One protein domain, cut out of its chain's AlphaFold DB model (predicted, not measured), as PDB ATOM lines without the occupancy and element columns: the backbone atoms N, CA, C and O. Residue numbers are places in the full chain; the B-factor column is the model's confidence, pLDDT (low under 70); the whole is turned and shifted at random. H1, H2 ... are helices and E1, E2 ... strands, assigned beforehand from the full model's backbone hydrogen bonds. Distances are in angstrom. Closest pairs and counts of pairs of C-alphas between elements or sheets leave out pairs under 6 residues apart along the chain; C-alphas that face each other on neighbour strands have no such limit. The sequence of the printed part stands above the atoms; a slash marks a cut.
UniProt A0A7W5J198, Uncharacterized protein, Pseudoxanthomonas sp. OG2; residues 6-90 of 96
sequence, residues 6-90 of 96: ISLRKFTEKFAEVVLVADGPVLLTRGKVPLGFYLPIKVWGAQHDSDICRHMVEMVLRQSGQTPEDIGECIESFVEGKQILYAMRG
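What this domain is: This is residues 6 to 90 of the 96 residues of an uncharacterized protein of Pseudoxanthomonas sp. OG2 (UniProt A0A7W5J198). A two-stranded hairpin, E1 and E2, has the short helix H1 packed by E1, while H4 comes close to E2 near the end of that strand. The long helix H5 makes a corner with the end of H4 and runs off as an arm; residues 76 to 90, of which 76 to 88 belong to H5, stick out. The printed part has 85 residues, with five named helices and two named strands in the order H1, H2, E1, E2, H3, H4, H5; the sheet E1 - E2 is antiparallel and the class is mostly helix. The whole is only just loose, close to compact, with a radius of gyration of the C-alphas of 14.7 A, and it is elongated, spanning 47 by 29 by 23 A.

Where its parts are: H1 is residues 8 to 13, 8.6 A long, and begins at C-alpha 8 at (145.588, 135.066, 139.781). H2 is residues 15 to 21, 10.1 A long. E1 is residues 26 to 30, 13.2 A, and E2 is residues 33 to 38, 15.0 A. H3 is residues 41 to 45, 6.2 A. H4 is residues 51 to 64, 19.9 A, beginning at C-alpha 51 at (137.065, 120.295, 160.218). H5 is residues 68 to 88, 30.4 A, and ends at C-alpha 88 at (162.586, 151.171, 164.309).

How they stand to each other: Residues 6 to 7 pair, parallel, with residues 28 to 29 of E1. The closest C-alphas of H1 and E1 are those of Leu 8 and Leu 28, 5.6 A apart. H1 and H2 are close but not clearly touching, about perpendicular at 89 degrees, with the C-alphas of Phe 11 and Val 18 closest at 6.9 A. E1 and E2 form a hairpin, antiparallel at 148 degrees; N 28 and O 36 are within hydrogen-bond range at 2.8 A, as are N 35 and O 28 at 2.8 A. The closest C-alphas of E2 and H4 are those of Phe 37 and Val 60, 7.0 A apart. H3 and H4 only just touch, with 3 pairs of C-alphas within 8 A, Val 43 and Cys 53 closest at 6.8 A; H4 does so with residues 53 to 57 alone. H4 and H5 are close but not clearly touching, about perpendicular at 88 degrees, with the C-alphas of Leu 61 and Pro 68 closest at 7.3 A. H3 and H5 are near each other. H2 is apart from H4 and H5. In H1, H2, H3, H4 and H5 every O i to N i+4 pair is within hydrogen-bond range.

The domain as a whole: The C-alphas farthest apart are those of Lys 32 and Gly 90, 47.2 A. Residues 12 to 17, of which 15 to 17 belong to H2, and residues 76 to 90, of which 76 to 88 belong to H5, stand free. The printed part has no cut, and the six links between its named elements are tight. The mean pLDDT of the printed part is 76.0, and residues 76 to 90 are under 70.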
ATOM      1  N   ILE A   6     139.590 132.095 142.918       85.31
ATOM      2  CA  ILE A   6     139.916 133.404 142.349       85.31
ATOM      3  C   ILE A   6     140.985 133.257 141.268       85.31
ATOM      4  O   ILE A   6     141.933 132.487 141.405       85.31
ATOM      5  N   SER A   7     140.854 134.007 140.175       88.94
ATOM      6  CA  SER A   7     141.926 134.059 139.183       88.94
ATOM      7  C   SER A   7     143.132 134.817 139.739       88.94
ATOM      8  O   SER A   7     142.969 135.796 140.466       88.94
ATOM      9  N   LEU A   8     144.345 134.424 139.351       86.62
ATOM     10  CA  LEU A   8     145.588 135.066 139.781       86.62
ATOM     11  C   LEU A   8     145.582 136.565 139.462       86.62
ATOM     12  O   LEU A   8     145.963 137.370 140.300       86.62
ATOM     13  N   ARG A   9     145.063 136.948 138.288       89.12
ATOM     14  CA  ARG A   9     144.907 138.356 137.903       89.12
ATOM     15  C   ARG A   9     144.018 139.123 138.888       89.12
ATOM     16  O   ARG A   9     144.394 140.193 139.356       89.12
ATOM     17  N   LYS A  10     142.857 138.565 139.239       86.19
ATOM     18  CA  LYS A  10     141.928 139.205 140.180       86.19
ATOM     19  C   LYS A  10     142.488 139.211 141.605       86.19
ATOM     20  O   LYS A  10     142.268 140.172 142.332       86.19
ATOM     21  N   PHE A  11     143.243 138.179 141.980       85.88
ATOM     22  CA  PHE A  11     143.981 138.137 143.239       85.88
ATOM     23  C   PHE A  11     145.016 139.257 143.314       85.88
ATOM     24  O   PHE A  11     145.063 139.954 144.316       85.88
ATOM     25  N   THR A  12     145.785 139.498 142.248       86.19
ATOM     26  CA  THR A  12     146.752 140.606 142.213       86.19
ATOM     27  C   THR A  12     146.074 141.976 142.220       86.19
ATOM     28  O   THR A  12     146.507 142.861 142.950       86.19
ATOM     29  N   GLU A  13     144.979 142.149 141.472       90.31
ATOM     30  CA  GLU A  13     144.228 143.415 141.415       90.31
ATOM     31  C   GLU A  13     143.556 143.758 142.756       90.31
ATOM     32  O   GLU A  13     143.417 144.930 143.098       90.31
ATOM     33  N   LYS A  14     143.153 142.743 143.529       86.44
ATOM     34  CA  LYS A  14     142.442 142.892 144.810       86.44
ATOM     35  C   LYS A  14     143.229 142.345 145.998       86.44
ATOM     36  O   LYS A  14     142.627 141.962 146.998       86.44
ATOM     37  N   PHE A  15     144.557 142.307 145.905       82.56
ATOM     38  CA  PHE A  15     145.398 141.591 146.865       82.56
ATOM     39  C   PHE A  15     145.103 141.985 148.315       82.56
ATOM     40  O   PHE A  15     144.799 141.125 149.135       82.56
ATOM     41  N   ALA A  16     145.087 143.288 148.607       77.44
ATOM     42  CA  ALA A  16     144.808 143.793 149.950       77.44
ATOM     43  C   ALA A  16     143.423 143.364 150.473       77.44
ATOM     44  O   ALA A  16     143.298 142.937 151.616       77.44
ATOM     45  N   GLU A  17     142.388 143.428 149.633       78.88
ATOM     46  CA  GLU A  17     141.025 143.028 150.003       78.88
ATOM     47  C   GLU A  17     140.947 141.521 150.278       78.88
ATOM     48  O   GLU A  17     140.377 141.102 151.283       78.88
ATOM     49  N   VAL A  18     141.559 140.700 149.420       78.31
ATOM     50  CA  VAL A  18     141.550 139.238 149.575       78.31
ATOM     51  C   VAL A  18     142.308 138.820 150.832       78.31
ATOM     52  O   VAL A  18     141.804 137.998 151.591       78.31
ATOM     53  N   VAL A  19     143.473 139.416 151.093       77.69
ATOM     54  CA  VAL A  19     144.280 139.113 152.286       77.69
ATOM     55  C   VAL A  19     143.544 139.476 153.580       77.69
ATOM     56  O   VAL A  19     143.646 138.751 154.567       77.69
ATOM     57  N   LEU A  20     142.775 140.570 153.590       73.50
ATOM     58  CA  LEU A  20     142.051 141.024 154.784       73.50
ATOM     59  C   LEU A  20     140.735 140.257 155.013       73.50
ATOM     60  O   LEU A  20     140.402 139.901 156.148       73.50
ATOM     61  N   VAL A  21     139.978 139.993 153.945       75.19
ATOM     62  CA  VAL A  21     138.572 139.555 154.031       75.19
ATOM     63  C   VAL A  21     138.399 138.046 153.816       75.19
ATOM     64  O   VAL A  21     137.337 137.512 154.110       75.19
ATOM     65  N   ALA A  22     139.404 137.317 153.324       74.56
ATOM     66  CA  ALA A  22     139.264 135.875 153.110       74.56
ATOM     67  C   ALA A  22     139.140 135.111 154.439       74.56
ATOM     68  O   ALA A  22     140.122 134.925 155.146       74.56
ATOM     69  N   ASP A  23     137.935 134.640 154.760       71.56
ATOM     70  CA  ASP A  23     137.633 133.861 155.974       71.56
ATOM     71  C   ASP A  23     137.848 132.349 155.797       71.56
ATOM     72  O   ASP A  23     137.513 131.549 156.664       71.56
ATOM     73  N   GLY A  24     138.416 131.949 154.661       70.00
ATOM     74  CA  GLY A  24     138.735 130.570 154.327       70.00
ATOM     75  C   GLY A  24     139.813 130.502 153.243       70.00
ATOM     76  O   GLY A  24     140.190 131.535 152.680       70.00
ATOM     77  N   PRO A  25     140.326 129.301 152.941       72.56
ATOM     78  CA  PRO A  25     141.344 129.115 151.917       72.56
ATOM     79  C   PRO A  25     140.795 129.432 150.527       72.56
ATOM     80  O   PRO A  25     139.615 129.226 150.233       72.56
ATOM     81  N   VAL A  26     141.672 129.916 149.653       81.50
ATOM     82  CA  VAL A  26     141.310 130.361 148.308       81.50
ATOM     83  C   VAL A  26     142.161 129.622 147.281       81.50
ATOM     84  O   VAL A  26     143.386 129.692 147.321       81.50
ATOM     85  N   LEU A  27     141.532 128.936 146.324       80.56
ATOM     86  CA  LEU A  27     142.231 128.350 145.183       80.56
ATOM     87  C   LEU A  27     142.519 129.431 144.131       80.56
ATOM     88  O   LEU A  27     141.603 130.052 143.584       80.56
ATOM     89  N   LEU A  28     143.799 129.625 143.825       86.69
ATOM     90  CA  LEU A  28     144.283 130.508 142.772       86.69
ATOM     91  C   LEU A  28     144.254 129.781 141.427       86.69
ATOM     92  O   LEU A  28     144.783 128.676 141.293       86.69
ATOM     93  N   THR A  29     143.683 130.414 140.404       86.69
ATOM     94  CA  THR A  29     143.576 129.841 139.053       86.69
ATOM     95  C   THR A  29     144.148 130.756 137.970       86.69
ATOM     96  O   THR A  29     144.213 131.976 138.108       86.69
ATOM     97  N   ARG A  30     144.534 130.184 136.830       86.94
ATOM     98  CA  ARG A  30     144.799 130.916 135.582       86.94
ATOM     99  C   ARG A  30     143.974 130.276 134.476       86.94
ATOM    100  O   ARG A  30     144.271 129.180 134.011       86.94
ATOM    101  N   GLY A  31     142.885 130.946 134.102       83.81
ATOM    102  CA  GLY A  31     141.832 130.321 133.302       83.81
ATOM    103  C   GLY A  31     141.166 129.192 134.091       83.81
ATOM    104  O   GLY A  31     140.731 129.407 135.218       83.81
ATOM    105  N   LYS A  32     141.119 127.986 133.513       79.56
ATOM    106  CA  LYS A  32     140.601 126.770 134.171       79.56
ATOM    107  C   LYS A  32     141.686 125.943 134.879       79.56
ATOM    108  O   LYS A  32     141.400 124.853 135.356       79.56
ATOM    109  N   VAL A  33     142.926 126.437 134.920       83.38
ATOM    110  CA  VAL A  33     144.065 125.710 135.494       83.38
ATOM    111  C   VAL A  33     144.280 126.153 136.946       83.38
ATOM    112  O   VAL A  33     144.487 127.351 137.164       83.38
ATOM    113  N   PRO A  34     144.248 125.239 137.935       81.62
ATOM    114  CA  PRO A  34     144.629 125.550 139.309       81.62
ATOM    115  C   PRO A  34     146.140 125.796 139.391       81.62
ATOM    116  O   PRO A  34     146.928 125.054 138.810       81.62
ATOM    117  N   LEU A  35     146.537 126.864 140.080       81.75
ATOM    118  CA  LEU A  35     147.939 127.255 140.243       81.75
ATOM    119  C   LEU A  35     148.464 127.035 141.660       81.75
ATOM    120  O   LEU A  35     149.658 126.825 141.830       81.75
ATOM    121  N   GLY A  36     147.598 127.112 142.667       76.75
ATOM    122  CA  GLY A  36     147.991 126.950 144.060       76.75
ATOM    123  C   GLY A  36     146.911 127.445 145.006       76.75
ATOM    124  O   GLY A  36     145.874 127.941 144.570       76.75
ATOM    125  N   PHE A  37     147.160 127.322 146.301       76.94
ATOM    126  CA  PHE A  37     146.248 127.787 147.337       76.94
ATOM    127  C   PHE A  37     146.834 129.002 148.044       76.94
ATOM    128  O   PHE A  37     148.024 129.051 148.343       76.94
ATOM    129  N   TYR A  38     145.979 129.974 148.327       79.44
ATOM    130  CA  TYR A  38     146.244 131.008 149.307       79.44
ATOM    131  C   TYR A  38     145.534 130.631 150.605       79.44
ATOM    132  O   TYR A  38     144.310 130.479 150.629       79.44
ATOM    133  N   LEU A  39     146.308 130.484 151.676       78.00
ATOM    134  CA  LEU A  39     145.804 130.220 153.015       78.00
ATOM    135  C   LEU A  39     146.030 131.465 153.886       78.00
ATOM    136  O   LEU A  39     147.178 131.796 154.185       78.00
ATOM    137  N   PRO A  40     144.967 132.178 154.293       78.12
ATOM    138  CA  PRO A  40     145.109 133.308 155.202       78.12
ATOM    139  C   PRO A  40     145.642 132.857 156.567       78.12
ATOM    140  O   PRO A  40     145.183 131.857 157.116       78.12
ATOM    141  N   ILE A  41     146.533 133.643 157.177       75.12
ATOM    142  CA  ILE A  41     147.117 133.320 158.493       75.12
ATOM    143  C   ILE A  41     146.057 133.174 159.600       75.12
ATOM    144  O   ILE A  41     146.200 132.355 160.499       75.12
ATOM    145  N   LYS A  42     144.944 133.915 159.509       74.56
ATOM    146  CA  LYS A  42     143.810 133.777 160.437       74.56
ATOM    147  C   LYS A  42     143.104 132.423 160.308       74.56
ATOM    148  O   LYS A  42     142.621 131.895 161.298       74.56
ATOM    149  N   VAL A  43     143.088 131.849 159.104       73.31
ATOM    150  CA  VAL A  43     142.539 130.510 158.841       73.31
ATOM    151  C   VAL A  43     143.506 129.434 159.328       73.31
ATOM    152  O   VAL A  43     143.056 128.430 159.864       73.31
ATOM    153  N   TRP A  44     144.818 129.663 159.210       76.25
ATOM    154  CA  TRP A  44     145.833 128.823 159.854       76.25
ATOM    155  C   TRP A  44     145.670 128.805 161.382       76.25
ATOM    156  O   TRP A  44     145.625 127.737 161.982       76.25
ATOM    157  N   GLY A  45     145.509 129.973 162.012       74.06
ATOM    158  CA  GLY A  45     145.277 130.067 163.459       74.06
ATOM    159  C   GLY A  45     143.973 129.401 163.913       74.06
ATOM    160  O   GLY A  45     143.946 128.758 164.956       74.06
ATOM    161  N   ALA A  46     142.920 129.493 163.099       72.00
ATOM    162  CA  ALA A  46     141.607 128.896 163.356       72.00
ATOM    163  C   ALA A  46     141.454 127.467 162.793       72.00
ATOM    164  O   ALA A  46     140.340 126.948 162.690       72.00
ATOM    165  N   GLN A  47     142.542 126.805 162.381       71.06
ATOM    166  CA  GLN A  47     142.459 125.509 161.692       71.06
ATOM    167  C   GLN A  47     141.824 124.403 162.543       71.06
ATOM    168  O   GLN A  47     141.250 123.455 162.011       71.06
ATOM    169  N   HIS A  48     141.907 124.524 163.869       78.81
ATOM    170  CA  HIS A  48     141.314 123.569 164.799       78.81
ATOM    171  C   HIS A  48     139.824 123.830 165.052       78.81
ATOM    172  O   HIS A  48     139.127 122.904 165.467       78.81
ATOM    173  N   ASP A  49     139.330 125.024 164.714       79.12
ATOM    174  CA  ASP A  49     137.961 125.474 164.989       79.12
ATOM    175  C   ASP A  49     136.935 124.885 164.005       79.12
ATOM    176  O   ASP A  49     135.729 124.945 164.240       79.12
ATOM    177  N   SER A  50     137.396 124.319 162.883       77.00
ATOM    178  CA  SER A  50     136.547 123.725 161.848       77.00
ATOM    179  C   SER A  50     137.250 122.578 161.132       77.00
ATOM    180  O   SER A  50     138.386 122.718 160.675       77.00
ATOM    181  N   ASP A  51     136.544 121.459 160.947       77.31
ATOM    182  CA  ASP A  51     137.065 120.295 160.218       77.31
ATOM    183  C   ASP A  51     137.402 120.622 158.756       77.31
ATOM    184  O   ASP A  51     138.352 120.067 158.206       77.31
ATOM    185  N   ILE A  52     136.680 121.564 158.135       71.88
ATOM    186  CA  ILE A  52     136.968 122.027 156.769       71.88
ATOM    187  C   ILE A  52     138.297 122.781 156.739       71.88
ATOM    188  O   ILE A  52     139.119 122.534 155.857       71.88
ATOM    189  N   CYS A  53     138.530 123.676 157.702       73.62
ATOM    190  CA  CYS A  53     139.793 124.404 157.791       73.62
ATOM    191  C   CYS A  53     140.952 123.427 158.007       73.62
ATOM    192  O   CYS A  53     141.926 123.489 157.259       73.62
ATOM    193  N   ARG A  54     140.802 122.467 158.929       81.69
ATOM    194  CA  ARG A  54     141.792 121.411 159.180       81.69
ATOM    195  C   ARG A  54     142.136 120.629 157.912       81.69
ATOM    196  O   ARG A  54     143.301 120.567 157.532       81.69
ATOM    197  N   HIS A  55     141.127 120.123 157.200       78.81
ATOM    198  CA  HIS A  55     141.328 119.375 155.953       78.81
ATOM    199  C   HIS A  55     142.038 120.198 154.875       78.81
ATOM    200  O   HIS A  55     142.879 119.685 154.137       78.81
ATOM    201  N   MET A  56     141.692 121.479 154.748       72.44
ATOM    202  CA  MET A  56     142.314 122.336 153.746       72.44
ATOM    203  C   MET A  56     143.761 122.669 154.107       72.44
ATOM    204  O   MET A  56     144.600 122.695 153.209       72.44
ATOM    205  N   VAL A  57     144.076 122.870 155.390       79.25
ATOM    206  CA  VAL A  57     145.461 123.036 155.846       79.25
ATOM    207  C   VAL A  57     146.279 121.773 155.580       79.25
ATOM    208  O   VAL A  57     147.327 121.856 154.941       79.25
ATOM    209  N   GLU A  58     145.774 120.601 155.972       83.25
ATOM    210  CA  GLU A  58     146.423 119.306 155.717       83.25
ATOM    211  C   GLU A  58     146.691 119.085 154.221       83.25
ATOM    212  O   GLU A  58     147.779 118.658 153.825       83.25
ATOM    213  N   MET A  59     145.720 119.417 153.366       78.12
ATOM    214  CA  MET A  59     145.872 119.329 151.915       78.12
ATOM    215  C   MET A  59     146.971 120.266 151.399       78.12
ATOM    216  O   MET A  59     147.761 119.853 150.549       78.12
ATOM    217  N   VAL A  60     147.023 121.509 151.884       75.69
ATOM    218  CA  VAL A  60     148.042 122.486 151.474       75.69
ATOM    219  C   VAL A  60     149.436 122.009 151.875       75.69
ATOM    220  O   VAL A  60     150.301 121.959 151.004       75.69
ATOM    221  N   LEU A  61     149.624 121.582 153.126       81.12
ATOM    222  CA  LEU A  61     150.899 121.053 153.629       81.12
ATOM    223  C   LEU A  61     151.371 119.844 152.813       81.12
ATOM    224  O   LEU A  61     152.505 119.791 152.337       81.12
ATOM    225  N   ARG A  62     150.464 118.896 152.550       81.69
ATOM    226  CA  ARG A  62     150.774 117.704 151.752       81.69
ATOM    227  C   ARG A  62     151.196 118.041 150.319       81.69
ATOM    228  O   ARG A  62     152.037 117.341 149.764       81.69
ATOM    229  N   GLN A  63     150.588 119.054 149.703       76.44
ATOM    230  CA  GLN A  63     150.896 119.457 148.325       76.44
ATOM    231  C   GLN A  63     152.152 120.328 148.231       76.44
ATOM    232  O   GLN A  63     152.867 120.240 147.235       76.44
ATOM    233  N   SER A  64     152.427 121.161 149.238       74.88
ATOM    234  CA  SER A  64     153.643 121.978 149.281       74.88
ATOM    235  C   SER A  64     154.875 121.187 149.722       74.88
ATOM    236  O   SER A  64     155.992 121.622 149.454       74.88
ATOM    237  N   GLY A  65     154.684 120.031 150.372       80.12
ATOM    238  CA  GLY A  65     155.762 119.254 150.982       80.12
ATOM    239  C   GLY A  65     156.298 119.881 152.272       80.12
ATOM    240  O   GLY A  65     157.362 119.478 152.728       80.12
ATOM    241  N   GLN A  66     155.581 120.862 152.826       80.56
ATOM    242  CA  GLN A  66     155.947 121.555 154.057       80.56
ATOM    243  C   GLN A  66     155.301 120.890 155.271       80.56
ATOM    244  O   GLN A  66     154.226 120.285 155.176       80.56
ATOM    245  N   THR A  67     155.943 121.039 156.418       83.88
ATOM    246  CA  THR A  67     155.430 120.596 157.713       83.88
ATOM    247  C   THR A  67     154.717 121.739 158.442       83.88
ATOM    248  O   THR A  67     154.880 122.911 158.090       83.88
ATOM    249  N   PRO A  68     153.902 121.440 159.467       80.75
ATOM    250  CA  PRO A  68     153.382 122.479 160.347       80.75
ATOM    251  C   PRO A  68     154.473 123.324 161.011       80.75
ATOM    252  O   PRO A  68     154.276 124.525 161.198       80.75
ATOM    253  N   GLU A  69     155.615 122.713 161.328       81.81
ATOM    254  CA  GLU A  69     156.777 123.378 161.915       81.81
ATOM    255  C   GLU A  69     157.370 124.421 160.956       81.81
ATOM    256  O   GLU A  69     157.574 125.559 161.373       81.81
ATOM    257  N   ASP A  70     157.520 124.095 159.663       76.25
ATOM    258  CA  ASP A  70     158.009 125.040 158.641       76.25
ATOM    259  C   ASP A  70     157.139 126.310 158.579       76.25
ATOM    260  O   ASP A  70     157.621 127.428 158.374       76.25
ATOM    261  N   ILE A  71     155.823 126.143 158.748       76.56
ATOM    262  CA  ILE A  71     154.871 127.257 158.766       76.56
ATOM    263  C   ILE A  71     154.979 128.042 160.077       76.56
ATOM    264  O   ILE A  71     154.937 129.274 160.046       76.56
ATOM    265  N   GLY A  72     155.151 127.354 161.209       72.38
ATOM    266  CA  GLY A  72     155.399 127.964 162.517       72.38
ATOM    267  C   GLY A  72     156.623 128.880 162.507       72.38
ATOM    268  O   GLY A  72     156.492 130.068 162.804       72.38
ATOM    269  N   GLU A  73     157.770 128.375 162.051       74.19
ATOM    270  CA  GLU A  73     159.026 129.136 161.945       74.19
ATOM    271  C   GLU A  73     158.886 130.362 161.025       74.19
ATOM    272  O   GLU A  73     159.402 131.449 161.312       74.19
ATOM    273  N   CYS A  74     158.142 130.217 159.923       70.38
ATOM    274  CA  CYS A  74     157.878 131.314 158.994       70.38
ATOM    275  C   CYS A  74     157.018 132.419 159.635       70.38
ATOM    276  O   CYS A  74     157.275 133.613 159.434       70.38
ATOM    277  N   ILE A  75     156.015 132.038 160.432       71.06
ATOM    278  CA  ILE A  75     155.166 132.975 161.180       71.06
ATOM    279  C   ILE A  75     155.975 133.683 162.270       71.06
ATOM    280  O   ILE A  75     155.881 134.907 162.383       71.06
ATOM    281  N   GLU A  76     156.780 132.950 163.040       68.94
ATOM    282  CA  GLU A  76     157.636 133.509 164.093       68.94
ATOM    283  C   GLU A  76     158.618 134.534 163.518       68.94
ATOM    284  O   GLU A  76     158.629 135.688 163.956       68.94
ATOM    285  N   SER A  77     159.316 134.180 162.436       66.69
ATOM    286  CA  SER A  77     160.231 135.083 161.722       66.69
ATOM    287  C   SER A  77     159.536 136.364 161.233       66.69
ATOM    288  O   SER A  77     160.104 137.460 161.274       66.69
ATOM    289  N   PHE A  78     158.282 136.261 160.779       69.75
ATOM    290  CA  PHE A  78     157.488 137.423 160.379       69.75
ATOM    291  C   PHE A  78     157.093 138.303 161.575       69.75
ATOM    292  O   PHE A  78     157.149 139.533 161.476       69.75
ATOM    293  N   VAL A  79     156.694 137.703 162.703       68.12
ATOM    294  CA  VAL A  79     156.335 138.428 163.933       68.12
ATOM    295  C   VAL A  79     157.545 139.167 164.499       68.12
ATOM    296  O   VAL A  79     157.428 140.357 164.803       68.12
ATOM    297  N   GLU A  80     158.704 138.516 164.569       64.31
ATOM    298  CA  GLU A  80     159.965 139.143 164.979       64.31
ATOM    299  C   GLU A  80     160.332 140.311 164.057       64.31
ATOM    300  O   GLU A  80     160.564 141.433 164.520       64.31
ATOM    301  N   GLY A  81     160.272 140.108 162.737       65.56
ATOM    302  CA  GLY A  81     160.497 141.175 161.759       65.56
ATOM    303  C   GLY A  81     159.537 142.358 161.932       65.56
ATOM    304  O   GLY A  81     159.935 143.521 161.807       65.56
ATOM    305  N   LYS A  82     158.272 142.091 162.283       61.53
ATOM    306  CA  LYS A  82     157.263 143.118 162.575       61.53
ATOM    307  C   LYS A  82     157.606 143.904 163.846       61.53
ATOM    308  O   LYS A  82     157.480 145.129 163.844       61.53
ATOM    309  N   GLN A  83     158.052 143.227 164.906       59.78
ATOM    310  CA  GLN A  83     158.502 143.867 166.148       59.78
ATOM    311  C   GLN A  83     159.716 144.771 165.901       59.78
ATOM    312  O   GLN A  83     159.716 145.920 166.345       59.78
ATOM    313  N   ILE A  84     160.687 144.310 165.108       61.91
ATOM    314  CA  ILE A  84     161.856 145.102 164.698       61.91
ATOM    315  C   ILE A  84     161.415 146.354 163.926       61.91
ATOM    316  O   ILE A  84     161.826 147.466 164.256       61.91
ATOM    317  N   LEU A  85     160.525 146.212 162.940       53.28
ATOM    318  CA  LEU A  85     160.009 147.342 162.157       53.28
ATOM    319  C   LEU A  85     159.245 148.365 163.012       53.28
ATOM    320  O   LEU A  85     159.328 149.566 162.747       53.28
ATOM    321  N   TYR A  86     158.506 147.919 164.029       59.41
ATOM    322  CA  TYR A  86     157.820 148.820 164.958       59.41
ATOM    323  C   TYR A  86     158.772 149.508 165.939       59.41
ATOM    324  O   TYR A  86     158.617 150.711 166.173       59.41
ATOM    325  N   ALA A  87     159.784 148.793 166.438       57.31
ATOM    326  CA  ALA A  87     160.855 149.363 167.251       57.31
ATOM    327  C   ALA A  87     161.621 150.448 166.474       57.31
ATOM    328  O   ALA A  87     161.807 151.556 166.973       57.31
ATOM    329  N   MET A  88     161.953 150.190 165.203       57.03
ATOM    330  CA  MET A  88     162.586 151.171 164.309       57.03
ATOM    331  C   MET A  88     161.699 152.389 164.010       57.03
ATOM    332  O   MET A  88     162.211 153.463 163.702       57.03
ATOM    333  N   ARG A  89     160.368 152.247 164.092       62.81
ATOM    334  CA  ARG A  89     159.394 153.338 163.893       62.81
ATOM    335  C   ARG A  89     158.986 154.046 165.192       62.81
ATOM    336  O   ARG A  89     158.100 154.900 165.144       62.81
ATOM    337  N   GLY A  90     159.604 153.709 166.328       55.41
ATOM    338  CA  GLY A  90     159.365 154.363 167.618       55.41
ATOM    339  C   GLY A  90     157.949 154.176 168.176       55.41
ATOM    340  O   GLY A  90     157.477 155.028 168.924       55.41
TER     341      GLY A  90